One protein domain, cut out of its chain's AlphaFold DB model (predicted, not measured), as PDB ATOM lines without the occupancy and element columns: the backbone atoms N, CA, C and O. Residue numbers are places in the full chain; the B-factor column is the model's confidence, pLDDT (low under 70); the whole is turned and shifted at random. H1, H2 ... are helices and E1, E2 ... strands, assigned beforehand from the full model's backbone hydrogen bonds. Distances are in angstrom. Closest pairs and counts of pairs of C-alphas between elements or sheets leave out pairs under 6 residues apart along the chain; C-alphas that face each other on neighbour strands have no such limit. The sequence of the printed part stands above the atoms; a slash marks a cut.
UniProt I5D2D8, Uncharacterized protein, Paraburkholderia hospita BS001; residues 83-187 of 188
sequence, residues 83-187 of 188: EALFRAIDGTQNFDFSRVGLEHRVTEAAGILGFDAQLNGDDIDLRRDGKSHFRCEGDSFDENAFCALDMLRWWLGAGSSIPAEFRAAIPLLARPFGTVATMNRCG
ATOM      1  N   GLU A  83     -18.928  12.524  31.115       78.44
ATOM      2  CA  GLU A  83     -18.128  13.346  30.213       78.44
ATOM      3  C   GLU A  83     -18.786  13.524  28.835       78.44
ATOM      4  O   GLU A  83     -18.719  14.611  28.268       78.44
ATOM      5  N   ALA A  84     -19.425  12.488  28.281       83.00
ATOM      6  CA  ALA A  84     -20.119  12.598  26.999       83.00
ATOM      7  C   ALA A  84     -21.339  13.524  27.096       83.00
ATOM      8  O   ALA A  84     -21.567  14.324  26.190       83.00
ATOM      9  N   LEU A  85     -22.075  13.461  28.209       85.88
ATOM     10  CA  LEU A  85     -23.182  14.377  28.488       85.88
ATOM     11  C   LEU A  85     -22.686  15.816  28.587       85.88
ATOM     12  O   LEU A  85     -23.220  16.697  27.922       85.88
ATOM     13  N   PHE A  86     -21.615  16.036  29.344       88.44
ATOM     14  CA  PHE A  86     -21.006  17.348  29.472       88.44
ATOM     15  C   PHE A  86     -20.501  17.917  28.143       88.44
ATOM     16  O   PHE A  86     -20.804  19.060  27.812       88.44
ATOM     17  N   ARG A  87     -19.802  17.118  27.332       87.50
ATOM     18  CA  ARG A  87     -19.342  17.548  26.002       87.50
ATOM     19  C   ARG A  87     -20.484  17.914  25.063       87.50
ATOM     20  O   ARG A  87     -20.300  18.782  24.219       87.50
ATOM     21  N   ALA A  88     -21.629  17.245  25.181       89.31
ATOM     22  CA  ALA A  88     -22.790  17.534  24.348       89.31
ATOM     23  C   ALA A  88     -23.452  18.875  24.699       89.31
ATOM     24  O   ALA A  88     -24.073  19.482  23.831       89.31
ATOM     25  N   ILE A  89     -23.337  19.325  25.954       91.62
ATOM     26  CA  ILE A  89     -24.024  20.522  26.452       91.62
ATOM     27  C   ILE A  89     -23.097  21.733  26.636       91.62
ATOM     28  O   ILE A  89     -23.574  22.870  26.649       91.62
ATOM     29  N   ASP A  90     -21.784  21.530  26.740       91.81
ATOM     30  CA  ASP A  90     -20.810  22.618  26.828       91.81
ATOM     31  C   ASP A  90     -20.921  23.569  25.626       91.81
ATOM     32  O   ASP A  90     -20.962  23.154  24.470       91.81
ATOM     33  N   GLY A  91     -20.979  24.870  25.906       89.56
ATOM     34  CA  GLY A  91     -21.117  25.928  24.904       89.56
ATOM     35  C   GLY A  91     -22.519  26.063  24.303       89.56
ATOM     36  O   GLY A  91     -22.738  26.968  23.504       89.56
ATOM     37  N   THR A  92     -23.471  25.202  24.679       91.38
ATOM     38  CA  THR A  92     -24.861  25.268  24.186       91.38
ATOM     39  C   THR A  92     -25.787  26.069  25.099       91.38
ATOM     40  O   THR A  92     -26.852  26.508  24.670       91.38
ATOM     41  N   GLN A  93     -25.399  26.237  26.363       89.56
ATOM     42  CA  GLN A  93     -26.200  26.912  27.378       89.56
ATOM     43  C   GLN A  93     -25.899  28.411  27.407       89.56
ATOM     44  O   GLN A  93     -24.741  28.825  27.339       89.56
ATOM     45  N   ASN A  94     -26.949  29.213  27.586       91.12
ATOM     46  CA  ASN A  94     -26.821  30.629  27.902       91.12
ATOM     47  C   ASN A  94     -26.913  30.808  29.414       91.12
ATOM     48  O   ASN A  94     -27.880  30.369  30.033       91.12
ATOM     49  N   PHE A  95     -25.920  31.476  29.993       93.94
ATOM     50  CA  PHE A  95     -25.855  31.722  31.427       93.94
ATOM     51  C   PHE A  95     -25.904  33.212  31.733       93.94
ATOM     52  O   PHE A  95     -25.322  34.025  31.013       93.94
ATOM     53  N   ASP A  96     -26.556  33.544  32.844       95.94
ATOM     54  CA  ASP A  96     -26.397  34.841  33.481       95.94
ATOM     55  C   ASP A  96     -25.107  34.838  34.315       95.94
ATOM     56  O   ASP A  96     -24.984  34.099  35.292       95.94
ATOM     57  N   PHE A  97     -24.136  35.657  33.904       96.50
ATOM     58  CA  PHE A  97     -22.868  35.849  34.614       96.50
ATOM     59  C   PHE A  97     -22.885  37.057  35.558       96.50
ATOM     60  O   PHE A  97     -21.833  37.466  36.052       96.50
ATOM     61  N   SER A  98     -24.058  37.644  35.812       97.12
ATOM     62  CA  SER A  98     -24.234  38.573  36.922       97.12
ATOM     63  C   SER A  98     -23.933  37.877  38.253       97.12
ATOM     64  O   SER A  98     -23.968  36.649  38.358       97.12
ATOM     65  N   ARG A  99     -23.671  38.665  39.302       96.19
ATOM     66  CA  ARG A  99     -23.463  38.121  40.651       96.19
ATOM     67  C   ARG A  99     -24.636  37.236  41.077       96.19
ATOM     68  O   ARG A  99     -24.410  36.099  41.454       96.19
ATOM     69  N   VAL A 100     -25.871  37.713  40.918       97.50
ATOM     70  CA  VAL A 100     -27.088  36.960  41.276       97.50
ATOM     71  C   VAL A 100     -27.216  35.673  40.456       97.50
ATOM     72  O   VAL A 100     -27.528  34.621  41.011       97.50
ATOM     73  N   GLY A 101     -26.926  35.728  39.153       97.50
ATOM     74  CA  GLY A 101     -26.941  34.549  38.285       97.50
ATOM     75  C   GLY A 101     -25.927  33.489  38.719       97.50
ATOM     76  O   GLY A 101     -26.255  32.304  38.801       97.50
ATOM     77  N   LEU A 102     -24.712  33.911  39.076       97.69
ATOM     78  CA  LEU A 102     -23.662  33.026  39.579       97.69
ATOM     79  C   LEU A 102     -23.965  32.484  40.986       97.69
ATOM     80  O   LEU A 102     -23.749  31.297  41.220       97.69
ATOM     81  N   GLU A 103     -24.504  33.302  41.896       98.19
ATOM     82  CA  GLU A 103     -24.967  32.867  43.223       98.19
ATOM     83  C   GLU A 103     -26.017  31.755  43.092       98.19
ATOM     84  O   GLU A 103     -25.865  30.681  43.681       98.19
ATOM     85  N   HIS A 104     -27.042  31.976  42.264       98.12
ATOM     86  CA  HIS A 104     -28.090  30.990  42.000       98.12
ATOM     87  C   HIS A 104     -27.506  29.706  41.412       98.12
ATOM     88  O   HIS A 104     -27.758  28.610  41.900       98.12
ATOM     89  N   ARG A 105     -26.662  29.836  40.387       98.00
ATOM     90  CA  ARG A 105     -26.079  28.691  39.692       98.00
ATOM     91  C   ARG A 105     -25.195  27.834  40.603       98.00
ATOM     92  O   ARG A 105     -25.275  26.610  40.540       98.00
ATOM     93  N   VAL A 106     -24.360  28.458  41.439       97.94
ATOM     94  CA  VAL A 106     -23.505  27.748  42.405       97.94
ATOM     95  C   VAL A 106     -24.354  27.049  43.462       97.94
ATOM     96  O   VAL A 106     -24.139  25.867  43.720       97.94
ATOM     97  N   THR A 107     -25.313  27.756  44.062       98.06
ATOM     98  CA  THR A 107     -26.141  27.211  45.152       98.06
ATOM     99  C   THR A 107     -27.052  26.085  44.682       98.06
ATOM    100  O   THR A 107     -27.138  25.056  45.348       98.06
ATOM    101  N   GLU A 108     -27.663  26.221  43.506       97.94
ATOM    102  CA  GLU A 108     -28.523  25.193  42.923       97.94
ATOM    103  C   GLU A 108     -27.723  23.941  42.538       97.94
ATOM    104  O   GLU A 108     -28.083  22.828  42.928       97.94
ATOM    105  N   ALA A 109     -26.586  24.104  41.847       96.81
ATOM    106  CA  ALA A 109     -25.731  22.973  41.490       96.81
ATOM    107  C   ALA A 109     -25.178  22.261  42.735       96.81
ATOM    108  O   ALA A 109     -25.164  21.031  42.783       96.81
ATOM    109  N   ALA A 110     -24.747  23.017  43.751       95.31
ATOM    110  CA  ALA A 110     -24.283  22.463  45.018       95.31
ATOM    111  C   ALA A 110     -25.396  21.675  45.718       95.31
ATOM    112  O   ALA A 110     -25.183  20.515  46.073       95.31
ATOM    113  N   GLY A 111     -26.588  22.265  45.835       94.56
ATOM    114  CA  GLY A 111     -27.739  21.657  46.495       94.56
ATOM    115  C   GLY A 111     -28.170  20.343  45.846       94.56
ATOM    116  O   GLY A 111     -28.379  19.357  46.552       94.56
ATOM    117  N   ILE A 112     -28.215  20.282  44.508       92.75
ATOM    118  CA  ILE A 112     -28.522  19.038  43.777       92.75
ATOM    119  C   ILE A 112     -27.501  17.940  44.107       92.75
ATOM    120  O   ILE A 112     -27.870  16.778  44.246       92.75
ATOM    121  N   LEU A 113     -26.227  18.299  44.268       90.19
ATOM    122  CA  LEU A 113     -25.143  17.362  44.583       90.19
ATOM    123  C   LEU A 113     -24.984  17.080  46.089       90.19
ATOM    124  O   LEU A 113     -24.047  16.388  46.495       90.19
ATOM    125  N   GLY A 114     -25.893  17.595  46.923       90.25
ATOM    126  CA  GLY A 114     -25.881  17.400  48.373       90.25
ATOM    127  C   GLY A 114     -24.835  18.236  49.114       90.25
ATOM    128  O   GLY A 114     -24.464  17.889  50.235       90.25
ATOM    129  N   PHE A 115     -24.339  19.310  48.500       93.56
ATOM    130  CA  PHE A 115     -23.503  20.313  49.151       93.56
ATOM    131  C   PHE A 115     -24.341  21.516  49.609       93.56
ATOM    132  O   PHE A 115     -25.293  21.920  48.949       93.56
ATOM    133  N   ASP A 116     -23.932  22.123  50.718       93.12
ATOM    134  CA  ASP A 116     -24.358  23.446  51.172       93.12
ATOM    135  C   ASP A 116     -23.318  24.479  50.713       93.12
ATOM    136  O   ASP A 116     -22.161  24.423  51.134       93.12
ATOM    137  N   ALA A 117     -23.702  25.391  49.817       95.94
ATOM    138  CA  ALA A 117     -22.831  26.462  49.340       95.94
ATOM    139  C   ALA A 117     -23.035  27.726  50.181       95.94
ATOM    140  O   ALA A 117     -24.019  28.446  50.011       95.94
ATOM    141  N   GLN A 118     -22.079  28.025  51.059       96.44
ATOM    142  CA  GLN A 118     -22.108  29.231  51.883       96.44
ATOM    143  C   GLN A 118     -21.369  30.368  51.187       96.44
ATOM    144  O   GLN A 118     -20.163  30.281  50.952       96.44
ATOM    145  N   LEU A 119     -22.102  31.434  50.872       96.56
ATOM    146  CA  LEU A 119     -21.589  32.612  50.177       96.56
ATOM    147  C   LEU A 119     -21.351  33.731  51.196       96.56
ATOM    148  O   LEU A 119     -22.294  34.189  51.840       96.56
ATOM    149  N   ASN A 120     -20.103  34.174  51.352       94.06
ATOM    150  CA  ASN A 120     -19.713  35.201  52.319       94.06
ATOM    151  C   ASN A 120     -18.939  36.314  51.608       94.06
ATOM    152  O   ASN A 120     -17.726  36.233  51.432       94.06
ATOM    153  N   GLY A 121     -19.647  37.364  51.189       95.12
ATOM    154  CA  GLY A 121     -19.048  38.403  50.350       95.12
ATOM    155  C   GLY A 121     -18.653  37.821  48.994       95.12
ATOM    156  O   GLY A 121     -19.533  37.444  48.220       95.12
ATOM    157  N   ASP A 122     -17.352  37.749  48.728       96.31
ATOM    158  CA  ASP A 122     -16.819  37.134  47.510       96.31
ATOM    159  C   ASP A 122     -16.450  35.656  47.701       96.31
ATOM    160  O   ASP A 122     -16.320  34.928  46.715       96.31
ATOM    161  N   ASP A 123     -16.327  35.189  48.944       95.38
ATOM    162  CA  ASP A 123     -15.875  33.837  49.260       95.38
ATOM    163  C   ASP A 123     -17.018  32.814  49.153       95.38
ATOM    164  O   ASP A 123     -18.178  33.097  49.471       95.38
ATOM    165  N   ILE A 124     -16.674  31.590  48.747       96.50
ATOM    166  CA  ILE A 124     -17.609  30.470  48.593       96.50
ATOM    167  C   ILE A 124     -17.054  29.246  49.325       96.50
ATOM    168  O   ILE A 124     -15.986  28.744  48.979       96.50
ATOM    169  N   ASP A 125     -17.783  28.734  50.314       93.56
ATOM    170  CA  ASP A 125     -17.457  27.492  51.026       93.56
ATOM    171  C   ASP A 125     -18.480  26.408  50.659       93.56
ATOM    172  O   ASP A 125     -19.643  26.479  51.054       93.56
ATOM    173  N   LEU A 126     -18.050  25.408  49.886       93.12
ATOM    174  CA  LEU A 126     -18.827  24.210  49.586       93.12
ATOM    175  C   LEU A 126     -18.683  23.234  50.748       93.12
ATOM    176  O   LEU A 126     -17.602  22.687  50.995       93.12
ATOM    177  N   ARG A 127     -19.781  22.998  51.453       90.12
ATOM    178  CA  ARG A 127     -19.831  22.176  52.657       90.12
ATOM    179  C   ARG A 127     -20.688  20.947  52.442       90.12
ATOM    180  O   ARG A 127     -21.604  20.949  51.634       90.12
ATOM    181  N   ARG A 128     -20.412  19.890  53.191       86.94
ATOM    182  CA  ARG A 128     -21.238  18.681  53.245       86.94
ATOM    183  C   ARG A 128     -21.071  18.049  54.615       86.94
ATOM    184  O   ARG A 128     -19.997  18.148  55.206       86.94
ATOM    185  N   ASP A 129     -22.157  17.522  55.170       85.94
ATOM    186  CA  ASP A 129     -22.186  16.935  56.518       85.94
ATOM    187  C   ASP A 129     -21.587  17.861  57.595       85.94
ATOM    188  O   ASP A 129     -20.845  17.450  58.490       85.94
ATOM    189  N   GLY A 130     -21.860  19.165  57.464       80.69
ATOM    190  CA  GLY A 130     -21.377  20.201  58.377       80.69
ATOM    191  C   GLY A 130     -19.882  20.526  58.270       80.69
ATOM    192  O   GLY A 130     -19.408  21.365  59.038       80.69
ATOM    193  N   LYS A 131     -19.133  19.934  57.333       84.88
ATOM    194  CA  LYS A 131     -17.689  20.158  57.135       84.88
ATOM    195  C   LYS A 131     -17.414  20.944  55.858       84.88
ATOM    196  O   LYS A 131     -18.131  20.799  54.876       84.88
ATOM    197  N   SER A 132     -16.358  21.760  55.862       84.38
ATOM    198  CA  SER A 132     -15.879  22.434  54.647       84.38
ATOM    199  C   SER A 132     -15.201  21.421  53.726       84.38
ATOM    200  O   SER A 132     -14.209  20.788  54.098       84.38
ATOM    201  N   HIS A 133     -15.756  21.260  52.528       84.38
ATOM    202  CA  HIS A 133     -15.245  20.374  51.489       84.38
ATOM    203  C   HIS A 133     -14.492  21.121  50.403       84.38
ATOM    204  O   HIS A 133     -13.638  20.501  49.780       84.38
ATOM    205  N   PHE A 134     -14.742  22.401  50.165       85.25
ATOM    206  CA  PHE A 134     -13.900  23.212  49.293       85.25
ATOM    207  C   PHE A 134     -14.161  24.689  49.545       85.25
ATOM    208  O   PHE A 134     -15.305  25.123  49.483       85.25
ATOM    209  N   ARG A 135     -13.100  25.456  49.796       89.06
ATOM    210  CA  ARG A 135     -13.195  26.894  50.028       89.06
ATOM    211  C   ARG A 135     -12.530  27.660  48.891       89.06
ATOM    212  O   ARG A 135     -11.347  27.467  48.613       89.06
ATOM    213  N   CYS A 136     -13.309  28.521  48.254       88.69
ATOM    214  CA  CYS A 136     -12.873  29.534  47.310       88.69
ATOM    215  C   CYS A 136     -12.778  30.863  48.059       88.69
ATOM    216  O   CYS A 136     -13.814  31.420  48.405       88.69
ATOM    217  N   GLU A 137     -11.567  31.349  48.312       89.56
ATOM    218  CA  GLU A 137     -11.341  32.616  49.011       89.56
ATOM    219  C   GLU A 137     -10.209  33.415  48.359       89.56
ATOM    220  O   GLU A 137      -9.339  32.833  47.703       89.56
ATOM    221  N   GLY A 138     -10.215  34.736  48.560       84.50
ATOM    222  CA  GLY A 138      -9.114  35.631  48.172       84.50
ATOM    223  C   GLY A 138      -9.137  36.152  46.730       84.50
ATOM    224  O   GLY A 138      -8.279  36.960  46.376       84.50
ATOM    225  N   ASP A 139     -10.124  35.741  45.934       91.62
ATOM    226  CA  ASP A 139     -10.390  36.249  44.584       91.62
ATOM    227  C   ASP A 139     -11.763  36.945  44.525       91.62
ATOM    228  O   ASP A 139     -12.538  36.887  45.482       91.62
ATOM    229  N   SER A 140     -12.095  37.577  43.397       94.81
ATOM    230  CA  SER A 140     -13.435  38.132  43.176       94.81
ATOM    231  C   SER A 140     -14.505  37.037  43.126       94.81
ATOM    232  O   SER A 140     -14.230  35.879  42.793       94.81
ATOM    233  N   PHE A 141     -15.762  37.408  43.398       96.56
ATOM    234  CA  PHE A 141     -16.868  36.447  43.416       96.56
ATOM    235  C   PHE A 141     -16.994  35.635  42.117       96.56
ATOM    236  O   PHE A 141     -17.255  34.440  42.173       96.56
ATOM    237  N   ASP A 142     -16.782  36.241  40.943       96.31
ATOM    238  CA  ASP A 142     -16.885  35.532  39.662       96.31
ATOM    239  C   ASP A 142     -15.796  34.463  39.483       96.31
ATOM    240  O   ASP A 142     -16.070  33.384  38.957       96.31
ATOM    241  N   GLU A 143     -14.585  34.710  39.977       94.44
ATOM    242  CA  GLU A 143     -13.497  33.727  39.984       94.44
ATOM    243  C   GLU A 143     -13.716  32.624  41.027       94.44
ATOM    244  O   GLU A 143     -13.451  31.441  40.777       94.44
ATOM    245  N   ASN A 144     -14.249  32.982  42.196       94.94
ATOM    246  CA  ASN A 144     -14.624  32.014  43.222       94.94
ATOM    247  C   ASN A 144     -15.788  31.126  42.768       94.94
ATOM    248  O   ASN A 144     -15.728  29.908  42.963       94.94
ATOM    249  N   ALA A 145     -16.790  31.697  42.097       96.75
ATOM    250  CA  ALA A 145     -17.900  30.973  41.487       96.75
ATOM    251  C   ALA A 145     -17.417  30.052  40.363       96.75
ATOM    252  O   ALA A 145     -17.812  28.886  40.318       96.75
ATOM    253  N   PHE A 146     -16.499  30.528  39.514       95.81
ATOM    254  CA  PHE A 146     -15.848  29.697  38.504       95.81
ATOM    255  C   PHE A 146     -15.198  28.463  39.147       95.81
ATOM    256  O   PHE A 146     -15.463  27.334  38.732       95.81
ATOM    257  N   CYS A 147     -14.386  28.663  40.191       92.00
ATOM    258  CA  CYS A 147     -13.709  27.569  40.888       92.00
ATOM    259  C   CYS A 147     -14.704  26.599  41.539       92.00
ATOM    260  O   CYS A 147     -14.506  25.389  41.475       92.00
ATOM    261  N   ALA A 148     -15.775  27.114  42.147       94.56
ATOM    262  CA  ALA A 148     -16.799  26.291  42.780       94.56
ATOM    263  C   ALA A 148     -17.534  25.410  41.753       94.56
ATOM    264  O   ALA A 148     -17.673  24.207  41.970       94.56
ATOM    265  N   LEU A 149     -17.945  25.968  40.610       95.88
ATOM    266  CA  LEU A 149     -18.615  25.218  39.540       95.88
ATOM    267  C   LEU A 149     -17.694  24.172  38.900       95.88
ATOM    268  O   LEU A 149     -18.119  23.041  38.662       95.88
ATOM    269  N   ASP A 150     -16.425  24.511  38.668       92.12
ATOM    270  CA  ASP A 150     -15.427  23.570  38.146       92.12
ATOM    271  C   ASP A 150     -15.200  22.404  39.125       92.12
ATOM    272  O   ASP A 150     -15.117  21.245  38.713       92.12
ATOM    273  N   MET A 151     -15.225  22.687  40.431       89.38
ATOM    274  CA  MET A 151     -15.149  21.665  41.472       89.38
ATOM    275  C   MET A 151     -16.374  20.758  41.545       89.38
ATOM    276  O   MET A 151     -16.220  19.539  41.628       89.38
ATOM    277  N   LEU A 152     -17.580  21.324  41.501       91.50
ATOM    278  CA  LEU A 152     -18.827  20.552  41.499       91.50
ATOM    279  C   LEU A 152     -18.927  19.666  40.251       91.50
ATOM    280  O   LEU A 152     -19.324  18.503  40.335       91.50
ATOM    281  N   ARG A 153     -18.491  20.182  39.097       91.56
ATOM    282  CA  ARG A 153     -18.393  19.405  37.861       91.56
ATOM    283  C   ARG A 153     -17.405  18.256  37.977       91.56
ATOM    284  O   ARG A 153     -17.726  17.147  37.555       91.56
ATOM    285  N   TRP A 154     -16.216  18.511  38.516       85.50
ATOM    286  CA  TRP A 154     -15.220  17.466  38.732       85.50
ATOM    287  C   TRP A 154     -15.747  16.384  39.685       85.50
ATOM    288  O   TRP A 154     -15.622  15.201  39.372       85.50
ATOM    289  N   TRP A 155     -16.424  16.775  40.770       84.31
ATOM    290  CA  TRP A 155     -17.041  15.844  41.720       84.31
ATOM    291  C   TRP A 155     -18.073  14.934  41.040       84.31
ATOM    292  O   TRP A 155     -18.023  13.714  41.181       84.31
ATOM    293  N   LEU A 156     -18.962  15.507  40.220       83.62
ATOM    294  CA  LEU A 156     -19.956  14.734  39.468       83.62
ATOM    295  C   LEU A 156     -19.313  13.833  38.395       83.62
ATOM    296  O   LEU A 156     -19.785  12.728  38.131       83.62
ATOM    297  N   GLY A 157     -18.233  14.306  37.767       72.50
ATOM    298  CA  GLY A 157     -17.515  13.621  36.691       72.50
ATOM    299  C   GLY A 157     -16.611  12.468  37.124       72.50
ATOM    300  O   GLY A 157     -16.152  11.722  36.261       72.50
ATOM    301  N   ALA A 158     -16.360  12.303  38.422       63.31
ATOM    302  CA  ALA A 158     -15.525  11.227  38.949       63.31
ATOM    303  C   ALA A 158     -16.223   9.847  38.949       63.31
ATOM    304  O   ALA A 158     -15.552   8.817  39.003       63.31
ATOM    305  N   GLY A 159     -17.558   9.804  38.846       57.94
ATOM    306  CA  GLY A 159     -18.330   8.562  38.749       57.94
ATOM    307  C   GLY A 159     -18.355   7.960  37.336       57.94
ATOM    308  O   GLY A 159     -18.382   8.675  36.335       57.94
ATOM    309  N   SER A 160     -18.415   6.627  37.238       58.72
ATOM    310  CA  SER A 160     -18.590   5.897  35.968       58.72
ATOM    311  C   SER A 160     -19.989   6.063  35.353       58.72
ATOM    312  O   SER A 160     -20.153   5.881  34.148       58.72
ATOM    313  N   SER A 161     -20.982   6.448  36.161       69.69
ATOM    314  CA  SER A 161     -22.333   6.826  35.736       69.69
ATOM    315  C   SER A 161     -22.899   7.891  36.681       69.69
ATOM    316  O   SER A 161     -22.509   7.939  37.848       69.69
ATOM    317  N   ILE A 162     -23.796   8.749  36.182       72.69
ATOM    318  CA  ILE A 162     -24.459   9.781  36.991       72.69
ATOM    319  C   ILE A 162     -25.732   9.192  37.615       72.69
ATOM    320  O   ILE A 162     -26.634   8.812  36.853       72.69
ATOM    321  N   PRO A 163     -25.853   9.168  38.956       79.38
ATOM    322  CA  PRO A 163     -27.107   8.859  39.635       79.38
ATOM    323  C   PRO A 163     -28.256   9.740  39.130       79.38
ATOM    324  O   PRO A 163     -28.060  10.918  38.821       79.38
ATOM    325  N   ALA A 164     -29.461   9.179  39.001       80.69
ATOM    326  CA  ALA A 164     -30.593   9.866  38.375       80.69
ATOM    327  C   ALA A 164     -30.928  11.200  39.067       80.69
ATOM    328  O   ALA A 164     -31.247  12.178  38.392       80.69
ATOM    329  N   GLU A 165     -30.776  11.248  40.387       82.88
ATOM    330  CA  GLU A 165     -30.965  12.418  41.241       82.88
ATOM    331  C   GLU A 165     -30.019  13.583  40.908       82.88
ATOM    332  O   GLU A 165     -30.398  14.741  41.053       82.88
ATOM    333  N   PHE A 166     -28.821  13.303  40.385       88.50
ATOM    334  CA  PHE A 166     -27.822  14.326  40.065       88.50
ATOM    335  C   PHE A 166     -27.882  14.795  38.610       88.50
ATOM    336  O   PHE A 166     -27.187  15.742  38.236       88.50
ATOM    337  N   ARG A 167     -28.731  14.189  37.767       86.56
ATOM    338  CA  ARG A 167     -28.848  14.568  36.347       86.56
ATOM    339  C   ARG A 167     -29.269  16.024  36.149       86.56
ATOM    340  O   ARG A 167     -28.845  16.641  35.175       86.56
ATOM    341  N   ALA A 168     -30.045  16.583  37.077       90.38
ATOM    342  CA  ALA A 168     -30.458  17.986  37.031       90.38
ATOM    343  C   ALA A 168     -29.276  18.969  37.161       90.38
ATOM    344  O   ALA A 168     -29.365  20.089  36.668       90.38
ATOM    345  N   ALA A 169     -28.143  18.552  37.741       92.62
ATOM    346  CA  ALA A 169     -26.958  19.402  37.863       92.62
ATOM    347  C   ALA A 169     -26.179  19.550  36.544       92.62
ATOM    348  O   ALA A 169     -25.402  20.490  36.396       92.62
ATOM    349  N   ILE A 170     -26.373  18.654  35.567       91.50
ATOM    350  CA  ILE A 170     -25.623  18.657  34.299       91.50
ATOM    351  C   ILE A 170     -25.726  19.994  33.545       91.50
ATOM    352  O   ILE A 170     -24.673  20.551  33.230       91.50
ATOM    353  N   PRO A 171     -26.925  20.546  33.250       94.12
ATOM    354  CA  PRO A 171     -27.028  21.833  32.560       94.12
ATOM    355  C   PRO A 171     -26.404  22.983  33.359       94.12
ATOM    356  O   PRO A 171     -25.730  23.833  32.781       94.12
ATOM    357  N   LEU A 172     -26.537  22.979  34.689       95.62
ATOM    358  CA  LEU A 172     -25.929  23.990  35.560       95.62
ATOM    359  C   LEU A 172     -24.401  23.904  35.567       95.62
ATOM    360  O   LEU A 172     -23.723  24.911  35.741       95.62
ATOM    361  N   LEU A 173     -23.844  22.720  35.336       94.81
ATOM    362  CA  LEU A 173     -22.407  22.468  35.298       94.81
ATOM    363  C   LEU A 173     -21.844  22.438  33.868       94.81
ATOM    364  O   LEU A 173     -20.675  22.098  33.687       94.81
ATOM    365  N   ALA A 174     -22.620  22.823  32.850       93.44
ATOM    366  CA  ALA A 174     -22.127  22.984  31.484       93.44
ATOM    367  C   ALA A 174     -21.232  24.228  31.358       93.44
ATOM    368  O   ALA A 174     -21.533  25.289  31.899       93.44
ATOM    369  N   ARG A 175     -20.121  24.143  30.630       93.25
ATOM    370  CA  ARG A 175     -19.263  25.307  30.369       93.25
ATOM    371  C   ARG A 175     -19.945  26.264  29.378       93.25
ATOM    372  O   ARG A 175     -20.706  25.795  28.531       93.25
ATOM    373  N   PRO A 176     -19.664  27.579  29.435       94.75
ATOM    374  CA  PRO A 176     -18.676  28.240  30.295       94.75
ATOM    375  C   PRO A 176     -19.182  28.562  31.713       94.75
ATOM    376  O   PRO A 176     -20.380  28.704  31.953       94.75
ATOM    377  N   PHE A 177     -18.249  28.691  32.663       93.94
ATOM    378  CA  PHE A 177     -18.544  29.024  34.070       93.94
ATOM    379  C   PHE A 177     -18.462  30.513  34.396       93.94
ATOM    380  O   PHE A 177     -18.852  30.925  35.481       93.94
ATOM    381  N   GLY A 178     -17.975  31.322  33.463       92.19
ATOM    382  CA  GLY A 178     -17.854  32.758  33.634       92.19
ATOM    383  C   GLY A 178     -17.694  33.455  32.295       92.19
ATOM    384  O   GLY A 178     -17.689  32.825  31.233       92.19
ATOM    385  N   THR A 179     -17.518  34.771  32.360       93.31
ATOM    386  CA  THR A 179     -17.195  35.578  31.181       93.31
ATOM    387  C   THR A 179     -15.842  35.175  30.587       93.31
ATOM    388  O   THR A 179     -15.016  34.549  31.253       93.31
ATOM    389  N   VAL A 180     -15.561  35.598  29.351       91.00
ATOM    390  CA  VAL A 180     -14.237  35.402  28.724       91.00
ATOM    391  C   VAL A 180     -13.108  35.964  29.596       91.00
ATOM    392  O   VAL A 180     -12.060  35.338  29.729       91.00
ATOM    393  N   ALA A 181     -13.330  37.111  30.243       90.31
ATOM    394  CA  ALA A 181     -12.347  37.710  31.138       90.31
ATOM    395  C   ALA A 181     -12.076  36.822  32.363       90.31
ATOM    396  O   ALA A 181     -10.917  36.612  32.711       90.31
ATOM    397  N   THR A 182     -13.127  36.270  32.976       90.12
ATOM    398  CA  THR A 182     -13.021  35.345  34.114       90.12
ATOM    399  C   THR A 182     -12.289  34.063  33.707       90.12
ATOM    400  O   THR A 182     -11.323  33.679  34.355       90.12
ATOM    401  N   MET A 183     -12.662  33.447  32.577       88.19
ATOM    402  CA  MET A 183     -12.007  32.233  32.064       88.19
ATOM    403  C   MET A 183     -10.500  32.426  31.845       88.19
ATOM    404  O   MET A 183      -9.703  31.576  32.245       88.19
ATOM    405  N   ASN A 184     -10.099  33.577  31.294       86.94
ATOM    406  CA  ASN A 184      -8.689  33.913  31.093       86.94
ATOM    407  C   ASN A 184      -7.919  34.049  32.417       86.94
ATOM    408  O   ASN A 184      -6.769  33.617  32.492       86.94
ATOM    409  N   ARG A 185      -8.530  34.627  33.463       87.56
ATOM    410  CA  ARG A 185      -7.901  34.754  34.793       87.56
ATOM    411  C   ARG A 185      -7.779  33.401  35.495       87.56
ATOM    412  O   ARG A 185      -6.723  33.100  36.048       87.56
ATOM    413  N   CYS A 186      -8.794  32.544  35.365       82.62
ATOM    414  CA  CYS A 186      -8.796  31.202  35.951       82.62
ATOM    415  C   CYS A 186      -7.923  30.179  35.197       82.62
ATOM    416  O   CYS A 186      -7.640  29.091  35.718       82.62
ATOM    417  N   GLY A 187      -7.463  30.522  33.988       76.06
ATOM    418  CA  GLY A 187      -6.636  29.661  33.143       76.06
ATOM    419  C   GLY A 187      -7.407  28.459  32.596       76.06
ATOM    420  O   GLY A 187      -6.899  27.336  32.661       76.06
TER     421      GLY A 187
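AT A GLANCE: This is residues 83 to 187 of the 188 residues of an uncharacterized protein of Paraburkholderia hospita BS001 (UniProt I5D2D8). A small three-stranded sheet, E1 to E3, is a wall with helices H2 and H3 side by side over one face and its other face bare. Beyond these two, away from the sheet, are three shorter helices: H5 packs across H3, H4 packs on H2, and H1 is next to H4. The printed part has 105 residues, with five named helices and three named strands in the order H1 H2 E1 E2 E3 H3 H4 H5; the class is mixed, and the sheet, in order E1 E2 E3, is antiparallel. It is compact, with a radius of gyration of the C-alphas of 12.9 A and spans of 34 by 34 by 22 A.

HOW THE PARTS SIT: Look first at E1, residues 116 to 120, E2, residues 123 to 128, and E3, residues 131 to 136, a meander, each strand the antiparallel neighbour of the one before. Find N 118 and O 125 at 2.9 A in the hairpin E1 and E2, and N 126 and O 134 at 2.8 A in the hairpin E2 and E3. H2, residues 99 to 112, and H3, residues 141 to 157, are on the same face, making two layers, helices over one face of a sheet; their heights over the sheet are 8.7 A and 8.8 A. H2 and H3 touch at a shallow tilt of 23 degrees, the same way; their closest C-alphas, of Val 106 and Leu 149, are 6.2 A apart. H5, residues 180 to 186, touches residues 142 to 147 of H3, about perpendicular at 73 degrees, closest at the C-alphas of Glu 143 and Thr 182, 6.1 A. H4, residues 169 to 172, touches H2, closest at the C-alphas of Ala 109 and Ala 169, 5.2 A. H1, residues 83 to 89, only just touches H4, with 3 pairs of C-alphas within 8 A, the closest those of Phe 86 and Ile 170, 6.8 A. Every O i to N i+4 pair is within hydrogen-bond range in H1, H2, H3 and H5; H4 is too short for one.

IN THESE COORDINATES: Find C-alpha 83 at (-18.128, 13.346, 30.213), where H1 begins, and C-alpha 186 at (-8.796, 31.202, 35.951), where H5 ends. H3 runs 23.8 A, H2 20.0 A and E2 16.6 A from first to last C-alpha.

THE WHOLE: The C-alphas of Gly 121 and Ser 160, 35.5 A apart, are the farthest apart. The printed part has no cut, and the link H3 to H4, 11 residues, is long. Residues 158 to 161 have pLDDT under 70.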